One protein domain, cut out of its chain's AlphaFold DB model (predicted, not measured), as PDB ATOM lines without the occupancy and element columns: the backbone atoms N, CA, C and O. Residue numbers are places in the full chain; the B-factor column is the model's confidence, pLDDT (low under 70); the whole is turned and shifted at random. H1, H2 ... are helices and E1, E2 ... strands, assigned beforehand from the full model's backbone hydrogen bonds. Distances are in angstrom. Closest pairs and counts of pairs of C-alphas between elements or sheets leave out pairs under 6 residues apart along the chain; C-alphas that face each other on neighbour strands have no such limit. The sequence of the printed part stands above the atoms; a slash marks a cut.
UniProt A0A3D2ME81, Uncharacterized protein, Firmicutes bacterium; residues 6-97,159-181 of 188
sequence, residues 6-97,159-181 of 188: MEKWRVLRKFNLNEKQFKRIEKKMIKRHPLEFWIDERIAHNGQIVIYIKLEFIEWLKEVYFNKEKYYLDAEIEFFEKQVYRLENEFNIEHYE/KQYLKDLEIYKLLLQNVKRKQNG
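AT A GLANCE: This is residues 6 to 97 and 159 to 181 of the 188 residues of an uncharacterized protein of Firmicutes bacterium (UniProt A0A3D2ME81). A flat body in two lobes: one holds the two-stranded hairpin E1 and E2 with the short helix H1 packed on E2 and H2 at about a right angle to H1, the other is a pair of long helices, H4 and H5, side by side. H3 follows E2 with no residue between them and lies between the lobes, packed on residues 72 to 79 of H4. The printed part has 115 residues, with five named helices and two named strands in the order H1, H2, E1, E2, H3, H4, H5; the sheet E1 - E2 is antiparallel and the class is mostly helix. The whole is compact, with a radius of gyration of the C-alphas of 15.4 A, and spans 45 by 40 by 21 A.

HOW THE PARTS SIT: E1, residues 39 to 43, and E2, residues 49 to 54, form an antiparallel hairpin at 148 degrees between directions, with N 40 and O 52 within hydrogen-bond range at 2.9 A and N 50 and O 42 at 2.8 A. Residues 6 to 7 also pair antiparallel with residues 52 to 53 of E2. H1, residues 8 to 14, comes closest to E2 with the C-alphas of Lys 8 and Tyr 52, 5.5 A apart. H2, residues 19 to 32, is close to H1 but not clearly touching, with the C-alphas of Leu 12 and Phe 22 closest at 7.4 A; their lines are about perpendicular at 76 degrees. H3, residues 55 to 65, and H2 are near each other. H4, residues 72 to 91, touches H3 with its residues 72 to 79 alone; the closest C-alphas, those of Val 64 and Ala 75, are 5.2 A apart. The two form a helical hairpin, opposite ways at a shallow tilt of 31 degrees. H5, residues 159 to 179, touches H4, closest at the C-alphas of Val 84 and Lys 169, 5.3 A apart. They run the same way at a shallow tilt of 28 degrees. H5 and H3 are apart. In H1, H2, H3, H4 and H5 every O i to N i+4 pair is within hydrogen-bond range.

IN THESE COORDINATES: E1 is 13.6 A long and begins at C-alpha 39 (1.396, 22.830, -32.349); E2 is 16.1 A. H1 measures 9.8 A from C-alpha 8 (7.237, 19.343, -37.979), H2 19.9 A and H3 14.2 A. H4 is 29.0 A long. H5, 30.5 A, ends at C-alpha 179 (-20.192, 17.937, -33.532).

THE WHOLE: The C-alphas of Asn 46 and Glu 97 are the two farthest apart, at 48.0 A. Residues 98 to 158 are not printed, and C-alphas 97 and 159 are 16.9 A apart across the cut. Of the links that are printed whole, none is long. The mean pLDDT of the printed part is 94.5, and no printed residue is under 70.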
ATOM      1  N   MET A   6       0.477  18.320 -39.977       94.31
ATOM      2  CA  MET A   6       1.652  17.837 -40.684       94.31
ATOM      3  C   MET A   6       2.817  17.747 -39.704       94.31
ATOM      4  O   MET A   6       3.014  18.646 -38.893       94.31
ATOM      5  N   GLU A   7       3.612  16.686 -39.792       94.56
ATOM      6  CA  GLU A   7       4.801  16.522 -38.953       94.56
ATOM      7  C   GLU A   7       5.773  17.699 -39.125       94.56
ATOM      8  O   GLU A   7       6.036  18.152 -40.247       94.56
ATOM      9  N   LYS A   8       6.353  18.168 -38.014       96.25
ATOM     10  CA  LYS A   8       7.237  19.343 -37.979       96.25
ATOM     11  C   LYS A   8       8.362  19.262 -39.010       96.25
ATOM     12  O   LYS A   8       8.610  20.240 -39.707       96.25
ATOM     13  N   TRP A   9       9.006  18.104 -39.174       94.88
ATOM     14  CA  TRP A   9      10.117  17.950 -40.123       94.88
ATOM     15  C   TRP A   9       9.703  18.227 -41.580       94.88
ATOM     16  O   TRP A   9      10.482  18.802 -42.343       94.88
ATOM     17  N   ARG A  10       8.459  17.903 -41.967       96.50
ATOM     18  CA  ARG A  10       7.925  18.229 -43.301       96.50
ATOM     19  C   ARG A  10       7.708  19.727 -43.453       96.50
ATOM     20  O   ARG A  10       7.984  20.270 -44.519       96.50
ATOM     21  N   VAL A  11       7.253  20.398 -42.394       96.69
ATOM     22  CA  VAL A  11       7.096  21.859 -42.365       96.69
ATOM     23  C   VAL A  11       8.453  22.551 -42.479       96.69
ATOM     24  O   VAL A  11       8.606  23.441 -43.314       96.69
ATOM     25  N   LEU A  12       9.455  22.096 -41.720       97.56
ATOM     26  CA  LEU A  12      10.829  22.596 -41.809       97.56
ATOM     27  C   LEU A  12      11.370  22.474 -43.235       97.56
ATOM     28  O   LEU A  12      11.823  23.462 -43.805       97.56
ATOM     29  N   ARG A  13      11.230  21.294 -43.852       97.38
ATOM     30  CA  ARG A  13      11.646  21.069 -45.241       97.38
ATOM     31  C   ARG A  13      10.883  21.960 -46.225       97.38
ATOM     32  O   ARG A  13      11.497  22.544 -47.110       97.38
ATOM     33  N   LYS A  14       9.562  22.091 -46.064       96.75
ATOM     34  CA  LYS A  14       8.690  22.877 -46.954       96.75
ATOM     35  C   LYS A  14       9.066  24.356 -47.011       96.75
ATOM     36  O   LYS A  14       8.965  24.959 -48.074       96.75
ATOM     37  N   PHE A  15       9.476  24.928 -45.884       96.44
ATOM     38  CA  PHE A  15       9.856  26.340 -45.782       96.44
ATOM     39  C   PHE A  15      11.372  26.561 -45.740       96.44
ATOM     40  O   PHE A  15      11.809  27.685 -45.509       96.44
ATOM     41  N   ASN A  16      12.164  25.504 -45.949       96.88
ATOM     42  CA  ASN A  16      13.620  25.528 -45.827       96.88
ATOM     43  C   ASN A  16      14.097  26.159 -44.498       96.88
ATOM     44  O   ASN A  16      14.940  27.057 -44.473       96.88
ATOM     45  N   LEU A  17      13.497  25.724 -43.388       96.94
ATOM     46  CA  LEU A  17      13.776  26.220 -42.043       96.94
ATOM     47  C   LEU A  17      14.642  25.238 -41.263       96.94
ATOM     48  O   LEU A  17      14.445  24.027 -41.322       96.94
ATOM     49  N   ASN A  18      15.524  25.780 -40.430       97.12
ATOM     50  CA  ASN A  18      16.137  25.027 -39.343       97.12
ATOM     51  C   ASN A  18      15.332  25.153 -38.037       97.12
ATOM     52  O   ASN A  18      14.496  26.045 -37.864       97.12
ATOM     53  N   GLU A  19      15.637  24.282 -37.077       96.06
ATOM     54  CA  GLU A  19      14.980  24.238 -35.764       96.06
ATOM     55  C   GLU A  19      15.055  25.575 -35.007       96.06
ATOM     56  O   GLU A  19      14.089  26.007 -34.377       96.06
ATOM     57  N   LYS A  20      16.182  26.298 -35.100       97.25
ATOM     58  CA  LYS A  20      16.360  27.592 -34.421       97.25
ATOM     59  C   LYS A  20      15.460  28.674 -35.016       97.25
ATOM     60  O   LYS A  20      14.935  29.506 -34.274       97.25
ATOM     61  N   GLN A  21      15.293  28.689 -36.337       97.62
ATOM     62  CA  GLN A  21      14.360  29.582 -37.019       97.62
ATOM     63  C   GLN A  21      12.926  29.237 -36.626       97.62
ATOM     64  O   GLN A  21      12.202  30.132 -36.199       97.62
ATOM     65  N   PHE A  22      12.551  27.959 -36.667       97.12
ATOM     66  CA  PHE A  22      11.211  27.525 -36.283       97.12
ATOM     67  C   PHE A  22      10.869  27.888 -34.833       97.12
ATOM     68  O   PHE A  22       9.832  28.492 -34.586       97.12
ATOM     69  N   LYS A  23      11.791  27.681 -33.887       96.25
ATOM     70  CA  LYS A  23      11.602  28.087 -32.484       96.25
ATOM     71  C   LYS A  23      11.379  29.596 -32.313       96.25
ATOM     72  O   LYS A  23      10.689  30.031 -31.394       96.25
ATOM     73  N   ARG A  24      11.964  30.435 -33.179       97.00
ATOM     74  CA  ARG A  24      11.698  31.888 -33.178       97.00
ATOM     75  C   ARG A  24      10.296  32.202 -33.697       97.00
ATOM     76  O   ARG A  24       9.644  33.082 -33.139       97.00
ATOM     77  N   ILE A  25       9.851  31.488 -34.730       96.62
ATOM     78  CA  ILE A  25       8.493  31.599 -35.277       96.62
ATOM     79  C   ILE A  25       7.480  31.204 -34.207       96.62
ATOM     80  O   ILE A  25       6.591  31.991 -33.902       96.62
ATOM     81  N   GLU A  26       7.657  30.035 -33.599       95.50
ATOM     82  CA  GLU A  26       6.816  29.512 -32.522       95.50
ATOM     83  C   GLU A  26       6.674  30.525 -31.380       95.50
ATOM     84  O   GLU A  26       5.562  30.914 -31.037       95.50
ATOM     85  N   LYS A  27       7.789  31.058 -30.861       95.94
ATOM     86  CA  LYS A  27       7.750  32.098 -29.818       95.94
ATOM     87  C   LYS A  27       6.972  33.343 -30.241       95.94
ATOM     88  O   LYS A  27       6.304  33.960 -29.412       95.94
ATOM     89  N   LYS A  28       7.087  33.755 -31.508       95.00
ATOM     90  CA  LYS A  28       6.352  34.913 -32.028       95.00
ATOM     91  C   LYS A  28       4.861  34.600 -32.137       95.00
ATOM     92  O   LYS A  28       4.069  35.448 -31.750       95.00
ATOM     93  N   MET A  29       4.508  33.415 -32.627       94.75
ATOM     94  CA  MET A  29       3.130  32.946 -32.743       94.75
ATOM     95  C   MET A  29       2.462  32.900 -31.366       94.75
ATOM     96  O   MET A  29       1.496  33.624 -31.165       94.75
ATOM     97  N   ILE A  30       3.062  32.217 -30.383       93.94
ATOM     98  CA  ILE A  30       2.522  32.101 -29.014       93.94
ATOM     99  C   ILE A  30       2.313  33.478 -28.372       93.94
ATOM    100  O   ILE A  30       1.312  33.730 -27.710       93.94
ATOM    101  N   LYS A  31       3.253  34.409 -28.580       93.50
ATOM    102  CA  LYS A  31       3.138  35.767 -28.033       93.50
ATOM    103  C   LYS A  31       1.993  36.568 -28.663       93.50
ATOM    104  O   LYS A  31       1.486  37.489 -28.025       93.50
ATOM    105  N   ARG A  32       1.676  36.318 -29.933       93.38
ATOM    106  CA  ARG A  32       0.695  37.103 -30.696       93.38
ATOM    107  C   ARG A  32      -0.702  36.514 -30.630       93.38
ATOM    108  O   ARG A  32      -1.637  37.286 -30.490       93.38
ATOM    109  N   HIS A  33      -0.788  35.190 -30.666       94.19
ATOM    110  CA  HIS A  33      -2.023  34.420 -30.694       94.19
ATOM    111  C   HIS A  33      -2.012  33.414 -29.535       94.19
ATOM    112  O   HIS A  33      -1.892  32.209 -29.753       94.19
ATOM    113  N   PRO A  34      -2.064  33.885 -28.274       92.12
ATOM    114  CA  PRO A  34      -1.956  33.015 -27.102       92.12
ATOM    115  C   PRO A  34      -3.126  32.030 -26.962       92.12
ATOM    116  O   PRO A  34      -3.012  31.066 -26.213       92.12
ATOM    117  N   LEU A  35      -4.237  32.273 -27.666       90.38
ATOM    118  CA  LEU A  35      -5.414  31.405 -27.687       90.38
ATOM    119  C   LEU A  35      -5.327  30.306 -28.765       90.38
ATOM    120  O   LEU A  35      -6.158  29.400 -28.792       90.38
ATOM    121  N   GLU A  36      -4.336  30.369 -29.660       91.69
ATOM    122  CA  GLU A  36      -4.189  29.423 -30.765       91.69
ATOM    123  C   GLU A  36      -3.327  28.221 -30.382       91.69
ATOM    124  O   GLU A  36      -2.151  28.335 -30.031       91.69
ATOM    125  N   PHE A  37      -3.892  27.027 -30.552       88.75
ATOM    126  CA  PHE A  37      -3.207  25.760 -30.298       88.75
ATOM    127  C   PHE A  37      -2.829  25.104 -31.618       88.75
ATOM    128  O   PHE A  37      -3.515  24.203 -32.100       88.75
ATOM    129  N   TRP A  38      -1.780  25.604 -32.260       94.50
ATOM    130  CA  TRP A  38      -1.370  25.168 -33.599       94.50
ATOM    131  C   TRP A  38      -0.282  24.096 -33.642       94.50
ATOM    132  O   TRP A  38       0.004  23.554 -34.714       94.50
ATOM    133  N   ILE A  39       0.326  23.807 -32.498       94.12
ATOM    134  CA  ILE A  39       1.396  22.830 -32.349       94.12
ATOM    135  C   ILE A  39       0.905  21.782 -31.358       94.12
ATOM    136  O   ILE A  39       0.599  22.114 -30.217       94.12
ATOM    137  N   ASP A  40       0.837  20.536 -31.812       91.12
ATOM    138  CA  ASP A  40       0.431  19.392 -31.006       91.12
ATOM    139  C   ASP A  40       1.624  18.445 -30.840       91.12
ATOM    140  O   ASP A  40       2.280  18.079 -31.820       91.12
ATOM    141  N   GLU A  41       1.869  17.980 -29.622       92.75
ATOM    142  CA  GLU A  41       2.798  16.882 -29.357       92.75
ATOM    143  C   GLU A  41       2.019  15.571 -29.250       92.75
ATOM    144  O   GLU A  41       0.975  15.505 -28.600       92.75
ATOM    145  N   ARG A  42       2.498  14.518 -29.917       90.75
ATOM    146  CA  ARG A  42       1.865  13.194 -29.892       90.75
ATOM    147  C   ARG A  42       2.893  12.123 -29.591       90.75
ATOM    148  O   ARG A  42       3.988  12.149 -30.143       90.75
ATOM    149  N   ILE A  43       2.515  11.159 -28.761       89.56
ATOM    150  CA  ILE A  43       3.336   9.981 -28.486       89.56
ATOM    151  C   ILE A  43       3.034   8.948 -29.573       89.56
ATOM    152  O   ILE A  43       1.894   8.513 -29.731       89.56
ATOM    153  N   ALA A  44       4.044   8.595 -30.361       84.75
ATOM    154  CA  ALA A  44       3.958   7.522 -31.341       84.75
ATOM    155  C   ALA A  44       3.950   6.149 -30.648       84.75
ATOM    156  O   ALA A  44       4.359   6.012 -29.497       84.75
ATOM    157  N   HIS A  45       3.530   5.100 -31.361       82.38
ATOM    158  CA  HIS A  45       3.467   3.734 -30.814       82.38
ATOM    159  C   HIS A  45       4.814   3.207 -30.295       82.38
ATOM    160  O   HIS A  45       4.844   2.360 -29.413       82.38
ATOM    161  N   ASN A  46       5.924   3.726 -30.821       88.75
ATOM    162  CA  ASN A  46       7.281   3.408 -30.376       88.75
ATOM    163  C   ASN A  46       7.749   4.253 -29.167       88.75
ATOM    164  O   ASN A  46       8.932   4.235 -28.839       88.75
ATOM    165  N   GLY A  47       6.857   5.031 -28.545       88.94
ATOM    166  CA  GLY A  47       7.146   5.904 -27.404       88.94
ATOM    167  C   GLY A  47       7.805   7.243 -27.758       88.94
ATOM    168  O   GLY A  47       8.038   8.055 -26.865       88.94
ATOM    169  N   GLN A  48       8.104   7.512 -29.032       89.38
ATOM    170  CA  GLN A  48       8.723   8.776 -29.439       89.38
ATOM    171  C   GLN A  48       7.706   9.917 -29.476       89.38
ATOM    172  O   GLN A  48       6.578   9.749 -29.935       89.38
ATOM    173  N   ILE A  49       8.132  11.108 -29.053       91.25
ATOM    174  CA  ILE A  49       7.335  12.328 -29.196       91.25
ATOM    175  C   ILE A  49       7.498  12.860 -30.620       91.25
ATOM    176  O   ILE A  49       8.602  13.173 -31.067       91.25
ATOM    177  N   VAL A  50       6.379  12.994 -31.324       92.75
ATOM    178  CA  VAL A  50       6.297  13.567 -32.664       92.75
ATOM    179  C   VAL A  50       5.508  14.867 -32.595       92.75
ATOM    180  O   VAL A  50       4.374  14.903 -32.122       92.75
ATOM    181  N   ILE A  51       6.118  15.943 -33.094       94.62
ATOM    182  CA  ILE A  51       5.492  17.266 -33.149       94.62
ATOM    183  C   ILE A  51       4.710  17.399 -34.456       94.62
ATOM    184  O   ILE A  51       5.265  17.236 -35.549       94.62
ATOM    185  N   TYR A  52       3.438  17.757 -34.335       95.19
ATOM    186  CA  TYR A  52       2.513  18.015 -35.428       95.19
ATOM    187  C   TYR A  52       2.124  19.489 -35.468       95.19
ATOM    188  O   TYR A  52       1.816  20.106 -34.457       95.19
ATOM    189  N   ILE A  53       2.109  20.045 -36.672       96.44
ATOM    190  CA  ILE A  53       1.783  21.437 -36.958       96.44
ATOM    191  C   ILE A  53       0.445  21.465 -37.688       96.44
ATOM    192  O   ILE A  53       0.311  20.834 -38.741       96.44
ATOM    193  N   LYS A  54      -0.549  22.176 -37.156       95.50
ATOM    194  CA  LYS A  54      -1.854  22.318 -37.816       95.50
ATOM    195  C   LYS A  54      -1.698  22.980 -39.182       95.50
ATOM    196  O   LYS A  54      -0.886  23.891 -39.353       95.50
ATOM    197  N   LEU A  55      -2.487  22.535 -40.163       95.81
ATOM    198  CA  LEU A  55      -2.437  23.107 -41.514       95.81
ATOM    199  C   LEU A  55      -2.754  24.608 -41.511       95.81
ATOM    200  O   LEU A  55      -2.145  25.348 -42.273       95.81
ATOM    201  N   GLU A  56      -3.616  25.055 -40.600       95.44
ATOM    202  CA  GLU A  56      -3.918  26.472 -40.388       95.44
ATOM    203  C   GLU A  56      -2.658  27.301 -40.075       95.44
ATOM    204  O   GLU A  56      -2.446  28.357 -40.661       95.44
ATOM    205  N   PHE A  57      -1.740  26.790 -39.247       96.69
ATOM    206  CA  PHE A  57      -0.481  27.488 -38.964       96.69
ATOM    207  C   PHE A  57       0.465  27.502 -40.163       96.69
ATOM    208  O   PHE A  57       1.207  28.459 -40.366       96.69
ATOM    209  N   ILE A  58       0.430  26.464 -40.997       96.38
ATOM    210  CA  ILE A  58       1.189  26.427 -42.254       96.38
ATOM    211  C   ILE A  58       0.667  27.491 -43.230       96.38
ATOM    212  O   ILE A  58       1.460  28.075 -43.969       96.38
ATOM    213  N   GLU A  59      -0.640  27.744 -43.246       96.62
ATOM    214  CA  GLU A  59      -1.247  28.827 -44.026       96.62
ATOM    215  C   GLU A  59      -0.889  30.193 -43.446       96.62
ATOM    216  O   GLU A  59      -0.382  31.034 -44.183       96.62
ATOM    217  N   TRP A  60      -1.006  30.377 -42.129       97.38
ATOM    218  CA  TRP A  60      -0.576  31.606 -41.456       97.38
ATOM    219  C   TRP A  60       0.904  31.915 -41.717       97.38
ATOM    220  O   TRP A  60       1.279  33.053 -41.997       97.38
ATOM    221  N   LEU A  61       1.772  30.898 -41.708       97.19
ATOM    222  CA  LEU A  61       3.183  31.055 -42.052       97.19
ATOM    223  C   LEU A  61       3.371  31.666 -43.444       97.19
ATOM    224  O   LEU A  61       4.219  32.537 -43.619       97.19
ATOM    225  N   LYS A  62       2.586  31.220 -44.427       96.62
ATOM    226  CA  LYS A  62       2.653  31.709 -45.810       96.62
ATOM    227  C   LYS A  62       2.042  33.095 -45.960       96.62
ATOM    228  O   LYS A  62       2.684  33.979 -46.515       96.62
ATOM    229  N   GLU A  63       0.807  33.249 -45.500       97.12
ATOM    230  CA  GLU A  63      -0.030  34.423 -45.764       97.12
ATOM    231  C   GLU A  63       0.359  35.610 -44.879       97.12
ATOM    232  O   GLU A  63       0.208  36.756 -45.301       97.12
ATOM    233  N   VAL A  64       0.931  35.337 -43.701       97.06
ATOM    234  CA  VAL A  64       1.287  36.345 -42.699       97.06
ATOM    235  C   VAL A  64       2.788  36.388 -42.442       97.06
ATOM    236  O   VAL A  64       3.429  37.409 -42.676       97.06
ATOM    237  N   TYR A  65       3.382  35.304 -41.930       96.31
ATOM    238  CA  TYR A  65       4.739  35.386 -41.371       96.31
ATOM    239  C   TYR A  65       5.816  35.647 -42.430       96.31
ATOM    240  O   TYR A  65       6.726  36.448 -42.204       96.31
ATOM    241  N   PHE A  66       5.731  34.951 -43.565       96.06
ATOM    242  CA  PHE A  66       6.656  35.096 -44.689       96.06
ATOM    243  C   PHE A  66       6.185  36.110 -45.732       96.06
ATOM    244  O   PHE A  66       6.942  36.405 -46.659       96.06
ATOM    245  N   ASN A  67       4.984  36.667 -45.573       94.69
ATOM    246  CA  ASN A  67       4.481  37.713 -46.445       94.69
ATOM    247  C   ASN A  67       5.240  39.021 -46.181       94.69
ATOM    248  O   ASN A  67       5.228  39.559 -45.073       94.69
ATOM    249  N   LYS A  68       5.936  39.509 -47.210       93.25
ATOM    250  CA  LYS A  68       6.716  40.756 -47.161       93.25
ATOM    251  C   LYS A  68       6.020  41.930 -47.848       93.25
ATOM    252  O   LYS A  68       6.522  43.044 -47.765       93.25
ATOM    253  N   GLU A  69       4.914  41.678 -48.541       93.75
ATOM    254  CA  GLU A  69       4.215  42.678 -49.352       93.75
ATOM    255  C   GLU A  69       3.229  43.492 -48.515       93.75
ATOM    256  O   GLU A  69       3.048  44.686 -48.749       93.75
ATOM    257  N   LYS A  70       2.608  42.858 -47.515       93.62
ATOM    258  CA  LYS A  70       1.596  43.487 -46.665       93.62
ATOM    259  C   LYS A  70       2.154  43.907 -45.312       93.62
ATOM    260  O   LYS A  70       3.073  43.294 -44.763       93.62
ATOM    261  N   TYR A  71       1.540  44.936 -44.728       95.06
ATOM    262  CA  TYR A  71       1.763  45.236 -43.321       95.06
ATOM    263  C   TYR A  71       1.302  44.050 -42.471       95.06
ATOM    264  O   TYR A  71       0.217  43.511 -42.666       95.06
ATOM    265  N   TYR A  72       2.128  43.651 -41.506       95.19
ATOM    266  CA  TYR A  72       1.947  42.394 -40.776       95.19
ATOM    267  C   TYR A  72       0.563  42.254 -40.122       95.19
ATOM    268  O   TYR A  72      -0.041  41.193 -40.191       95.19
ATOM    269  N   LEU A  73       0.054  43.329 -39.505       95.19
ATOM    270  CA  LEU A  73      -1.265  43.306 -38.861       95.19
ATOM    271  C   LEU A  73      -2.410  43.235 -39.881       95.19
ATOM    272  O   LEU A  73      -3.463  42.704 -39.558       95.19
ATOM    273  N   ASP A  74      -2.213  43.770 -41.089       96.06
ATOM    274  CA  ASP A  74      -3.211  43.691 -42.161       96.06
ATOM    275  C   ASP A  74      -3.334  42.247 -42.627       96.06
ATOM    276  O   ASP A  74      -4.431  41.703 -42.637       96.06
ATOM    277  N   ALA A  75      -2.194  41.608 -42.898       97.50
ATOM    278  CA  ALA A  75      -2.148  40.200 -43.265       97.50
ATOM    279  C   ALA A  75      -2.736  39.291 -42.173       97.50
ATOM    280  O   ALA A  75      -3.425  38.329 -42.493       97.50
ATOM    281  N   GLU A  76      -2.500  39.584 -40.888       96.62
ATOM    282  CA  GLU A  76      -3.142  38.834 -39.798       96.62
ATOM    283  C   GLU A  76      -4.658  38.983 -39.812       96.62
ATOM    284  O   GLU A  76      -5.358  37.980 -39.756       96.62
ATOM    285  N   ILE A  77      -5.167  40.214 -39.881       97.12
ATOM    286  CA  ILE A  77      -6.611  40.454 -39.865       97.12
ATOM    287  C   ILE A  77      -7.278  39.749 -41.046       97.12
ATOM    288  O   ILE A  77      -8.205  38.978 -40.831       97.12
ATOM    289  N   GLU A  78      -6.741  39.916 -42.256       97.31
ATOM    290  CA  GLU A  78      -7.256  39.241 -43.450       97.31
ATOM    291  C   GLU A  78      -7.222  37.711 -43.312       97.31
ATOM    292  O   GLU A  78      -8.156  37.024 -43.727       97.31
ATOM    293  N   PHE A  79      -6.157  37.159 -42.717       97.62
ATOM    294  CA  PHE A  79      -6.055  35.725 -42.467       97.62
ATOM    295  C   PHE A  79      -7.186  35.240 -41.552       97.62
ATOM    296  O   PHE A  79      -7.845  34.250 -41.871       97.62
ATOM    297  N   PHE A  80      -7.440  35.929 -40.437       97.38
ATOM    298  CA  PHE A  80      -8.496  35.528 -39.507       97.38
ATOM    299  C   PHE A  80      -9.901  35.765 -40.068       97.38
ATOM    300  O   PHE A  80     -10.748  34.890 -39.906       97.38
ATOM    301  N   GLU A  81     -10.137  36.858 -40.797       97.19
ATOM    302  CA  GLU A  81     -11.392  37.091 -41.529       97.19
ATOM    303  C   GLU A  81     -11.670  35.950 -42.516       97.19
ATOM    304  O   GLU A  81     -12.762  35.382 -42.531       97.19
ATOM    305  N   LYS A  82     -10.653  35.527 -43.275       97.00
ATOM    306  CA  LYS A  82     -10.754  34.383 -44.189       97.00
ATOM    307  C   LYS A  82     -11.063  33.074 -43.458       97.00
ATOM    308  O   LYS A  82     -11.845  32.270 -43.968       97.00
ATOM    309  N   GLN A  83     -10.464  32.828 -42.289       96.56
ATOM    310  CA  GLN A  83     -10.755  31.621 -41.503       96.56
ATOM    311  C   GLN A  83     -12.173  31.633 -40.922       96.56
ATOM    312  O   GLN A  83     -12.835  30.594 -40.955       96.56
ATOM    313  N   VAL A  84     -12.642  32.783 -40.430       97.06
ATOM    314  CA  VAL A  84     -14.024  32.976 -39.970       97.06
ATOM    315  C   VAL A  84     -14.993  32.702 -41.115       97.06
ATOM    316  O   VAL A  84     -15.814  31.796 -41.004       97.06
ATOM    317  N   TYR A  85     -14.804  33.369 -42.254       96.62
ATOM    318  CA  TYR A  85     -15.660  33.211 -43.426       96.62
ATOM    319  C   TYR A  85     -15.699  31.763 -43.936       96.62
ATOM    320  O   TYR A  85     -16.752  31.237 -44.291       96.62
ATOM    321  N   ARG A  86     -14.553  31.065 -43.934       95.81
ATOM    322  CA  ARG A  86     -14.503  29.632 -44.261       95.81
ATOM    323  C   ARG A  86     -15.379  28.809 -43.314       95.81
ATOM    324  O   ARG A  86     -16.112  27.946 -43.788       95.81
ATOM    325  N   LEU A  87     -15.280  29.032 -42.003       95.50
ATOM    326  CA  LEU A  87     -16.049  28.286 -41.001       95.50
ATOM    327  C   LEU A  87     -17.549  28.586 -41.094       95.50
ATOM    328  O   LEU A  87     -18.348  27.658 -41.042       95.50
ATOM    329  N   GLU A  88     -17.931  29.847 -41.278       96.19
ATOM    330  CA  GLU A  88     -19.333  30.246 -41.463       96.19
ATOM    331  C   GLU A  88     -19.953  29.578 -42.693       96.19
ATOM    332  O   GLU A  88     -21.029  28.989 -42.597       96.19
ATOM    333  N   ASN A  89     -19.234  29.570 -43.821       95.81
ATOM    334  CA  ASN A  89     -19.670  28.874 -45.031       95.81
ATOM    335  C   ASN A  89     -19.784  27.358 -44.825       95.81
ATOM    336  O   ASN A  89     -20.720  26.741 -45.327       95.81
ATOM    337  N   GLU A  90     -18.858  26.743 -44.081       94.25
ATOM    338  CA  GLU A  90     -18.940  25.317 -43.736       94.25
ATOM    339  C   GLU A  90     -20.178  24.991 -42.885       94.25
ATOM    340  O   GLU A  90     -20.722  23.894 -43.003       94.25
ATOM    341  N   PHE A  91     -20.638  25.934 -42.058       93.75
ATOM    342  CA  PHE A  91     -21.868  25.808 -41.274       93.75
ATOM    343  C   PHE A  91     -23.123  26.323 -41.985       93.75
ATOM    344  O   PHE A  91     -24.219  26.149 -41.452       93.75
ATOM    345  N   ASN A  92     -22.979  26.927 -43.166       94.62
ATOM    346  CA  ASN A  92     -24.054  27.594 -43.895       94.62
ATOM    347  C   ASN A  92     -24.800  28.634 -43.031       94.62
ATOM    348  O   ASN A  92     -26.033  28.664 -42.999       94.62
ATOM    349  N   ILE A  93     -24.045  29.455 -42.296       94.69
ATOM    350  CA  ILE A  93     -24.571  30.576 -41.502       94.69
ATOM    351  C   ILE A  93     -24.219  31.911 -42.159       94.69
ATOM    352  O   ILE A  93     -23.248  32.011 -42.908       94.69
ATOM    353  N   GLU A  94     -25.026  32.936 -41.888       93.56
ATOM    354  CA  GLU A  94     -24.759  34.297 -42.355       93.56
ATOM    355  C   GLU A  94     -23.454  34.836 -41.750       93.56
ATOM    356  O   GLU A  94     -23.139  34.545 -40.594       93.56
ATOM    357  N   HIS A  95     -22.713  35.622 -42.539       93.56
ATOM    358  CA  HIS A  95     -21.475  36.248 -42.085       93.56
ATOM    359  C   HIS A  95     -21.744  37.158 -40.885       93.56
ATOM    360  O   HIS A  95     -22.583  38.061 -40.941       93.56
ATOM    361  N   TYR A  96     -21.029  36.919 -39.794       91.44
ATOM    362  CA  TYR A  96     -21.239  37.637 -38.556       91.44
ATOM    363  C   TYR A  96     -20.567  39.008 -38.583       91.44
ATOM    364  O   TYR A  96     -19.344  39.138 -38.515       91.44
ATOM    365  N   GLU A  97     -21.389  40.055 -38.577       89.50
ATOM    366  CA  GLU A  97     -20.921  41.397 -38.260       89.50
ATOM    367  C   GLU A  97     -20.853  41.605 -36.746       89.50
ATOM    368  O   GLU A  97     -21.854  41.482 -36.030       89.50
ATOM    369  N   LYS A 159      -5.713  45.748 -33.178       93.44
ATOM    370  CA  LYS A 159      -5.350  44.573 -32.370       93.44
ATOM    371  C   LYS A 159      -6.521  44.022 -31.557       93.44
ATOM    372  O   LYS A 159      -6.550  42.827 -31.313       93.44
ATOM    373  N   GLN A 160      -7.437  44.883 -31.116       92.69
ATOM    374  CA  GLN A 160      -8.653  44.444 -30.443       92.69
ATOM    375  C   GLN A 160      -9.568  43.732 -31.436       92.69
ATOM    376  O   GLN A 160      -9.987  42.620 -31.161       92.69
ATOM    377  N   TYR A 161      -9.763  44.307 -32.626       95.19
ATOM    378  CA  TYR A 161     -10.523  43.654 -33.694       95.19
ATOM    379  C   TYR A 161      -9.945  42.281 -34.078       95.19
ATOM    380  O   TYR A 161     -10.677  41.301 -34.145       95.19
ATOM    381  N   LEU A 162      -8.619  42.175 -34.224       95.94
ATOM    382  CA  LEU A 162      -7.940  40.890 -34.423       95.94
ATOM    383  C   LEU A 162      -8.249  39.884 -33.296       95.94
ATOM    384  O   LEU A 162      -8.536  38.725 -33.573       95.94
ATOM    385  N   LYS A 163      -8.224  40.323 -32.031       94.06
ATOM    386  CA  LYS A 163      -8.553  39.464 -30.883       94.06
ATOM    387  C   LYS A 163     -10.008  38.984 -30.933       94.06
ATOM    388  O   LYS A 163     -10.274  37.822 -30.637       94.06
ATOM    389  N   ASP A 164     -10.931  39.862 -31.304       94.06
ATOM    390  CA  ASP A 164     -12.353  39.530 -31.400       94.06
ATOM    391  C   ASP A 164     -12.601  38.508 -32.533       94.06
ATOM    392  O   ASP A 164     -13.331  37.535 -32.331       94.06
ATOM    393  N   LEU A 165     -11.908  38.650 -33.673       96.25
ATOM    394  CA  LEU A 165     -11.887  37.660 -34.762       96.25
ATOM    395  C   LEU A 165     -11.332  36.300 -34.314       96.25
ATOM    396  O   LEU A 165     -11.930  35.266 -34.613       96.25
ATOM    397  N   GLU A 166     -10.211  36.291 -33.589       95.56
ATOM    398  CA  GLU A 166      -9.607  35.071 -33.036       95.56
ATOM    399  C   GLU A 166     -10.591  34.324 -32.130       95.56
ATOM    400  O   GLU A 166     -10.840  33.133 -32.327       95.56
ATOM    401  N   ILE A 167     -11.205  35.030 -31.176       95.38
ATOM    402  CA  ILE A 167     -12.185  34.450 -30.251       95.38
ATOM    403  C   ILE A 167     -13.380  33.890 -31.020       95.38
ATOM    404  O   ILE A 167     -13.779  32.749 -30.780       95.38
ATOM    405  N   TYR A 168     -13.932  34.653 -31.964       96.25
ATOM    406  CA  TYR A 168     -15.082  34.199 -32.738       96.25
ATOM    407  C   TYR A 168     -14.759  32.952 -33.574       96.25
ATOM    408  O   TYR A 168     -15.503  31.968 -33.543       96.25
ATOM    409  N   LYS A 169     -13.593  32.927 -34.227       96.06
ATOM    410  CA  LYS A 169     -13.107  31.743 -34.942       96.06
ATOM    411  C   LYS A 169     -13.000  30.530 -34.013       96.06
ATOM    412  O   LYS A 169     -13.425  29.437 -34.386       96.06
ATOM    413  N   LEU A 170     -12.453  30.694 -32.807       95.19
ATOM    414  CA  LEU A 170     -12.331  29.602 -31.834       95.19
ATOM    415  C   LEU A 170     -13.698  29.102 -31.343       95.19
ATOM    416  O   LEU A 170     -13.869  27.893 -31.176       95.19
ATOM    417  N   LEU A 171     -14.691  29.984 -31.189       95.00
ATOM    418  CA  LEU A 171     -16.070  29.591 -30.879       95.00
ATOM    419  C   LEU A 171     -16.671  28.726 -31.995       95.00
ATOM    420  O   LEU A 171     -17.213  27.654 -31.716       95.00
ATOM    421  N   LEU A 172     -16.505  29.125 -33.260       95.06
ATOM    422  CA  LEU A 172     -16.926  28.321 -34.414       95.06
ATOM    423  C   LEU A 172     -16.202  26.963 -34.455       95.06
ATOM    424  O   LEU A 172     -16.816  25.921 -34.701       95.06
ATOM    425  N   GLN A 173     -14.902  26.939 -34.150       94.31
ATOM    426  CA  GLN A 173     -14.149  25.689 -34.043       94.31
ATOM    427  C   GLN A 173     -14.659  24.803 -32.896       94.31
ATOM    428  O   GLN A 173     -14.729  23.588 -33.078       94.31
ATOM    429  N   ASN A 174     -15.060  25.363 -31.751       93.75
ATOM    430  CA  ASN A 174     -15.647  24.604 -30.640       93.75
ATOM    431  C   ASN A 174     -16.973  23.947 -31.023       93.75
ATOM    432  O   ASN A 174     -17.144  22.752 -30.767       93.75
ATOM    433  N   VAL A 175     -17.850  24.668 -31.730       92.94
ATOM    434  CA  VAL A 175     -19.076  24.088 -32.305       92.94
ATOM    435  C   VAL A 175     -18.729  22.873 -33.167       92.94
ATOM    436  O   VAL A 175     -19.291  21.791 -32.982       92.94
ATOM    437  N   LYS A 176     -17.729  23.007 -34.047       92.19
ATOM    438  CA  LYS A 176     -17.279  21.905 -34.903       92.19
ATOM    439  C   LYS A 176     -16.703  20.734 -34.111       92.19
ATOM    440  O   LYS A 176     -16.966  19.578 -34.434       92.19
ATOM    441  N   ARG A 177     -15.887  21.005 -33.090       90.88
ATOM    442  CA  ARG A 177     -15.270  19.977 -32.234       90.88
ATOM    443  C   ARG A 177     -16.345  19.157 -31.536       90.88
ATOM    444  O   ARG A 177     -16.309  17.934 -31.634       90.88
ATOM    445  N   LYS A 178     -17.345  19.824 -30.958       91.31
ATOM    446  CA  LYS A 178     -18.489  19.183 -30.308       91.31
ATOM    447  C   LYS A 178     -19.277  18.289 -31.269       91.31
ATOM    448  O   LYS A 178     -19.574  17.151 -30.921       91.31
ATOM    449  N   GLN A 179     -19.539  18.752 -32.494       90.06
ATOM    450  CA  GLN A 179     -20.192  17.937 -33.532       90.06
ATOM    451  C   GLN A 179     -19.387  16.680 -33.912       90.06
ATOM    452  O   GLN A 179     -19.975  15.672 -34.289       90.06
ATOM    453  N   ASN A 180     -18.058  16.720 -33.784       87.88
ATOM    454  CA  ASN A 180     -17.163  15.589 -34.051       87.88
ATOM    455  C   ASN A 180     -16.810  14.772 -32.789       87.88
ATOM    456  O   ASN A 180     -15.899  13.947 -32.838       87.88
ATOM    457  N   GLY A 181     -17.478  15.010 -31.652       87.06
ATOM    458  CA  GLY A 181     -17.217  14.296 -30.396       87.06
ATOM    459  C   GLY A 181     -15.871  14.627 -29.734       87.06
ATOM    460  O   GLY A 181     -15.357  13.831 -28.953       87.06
TER     461      GLY A 181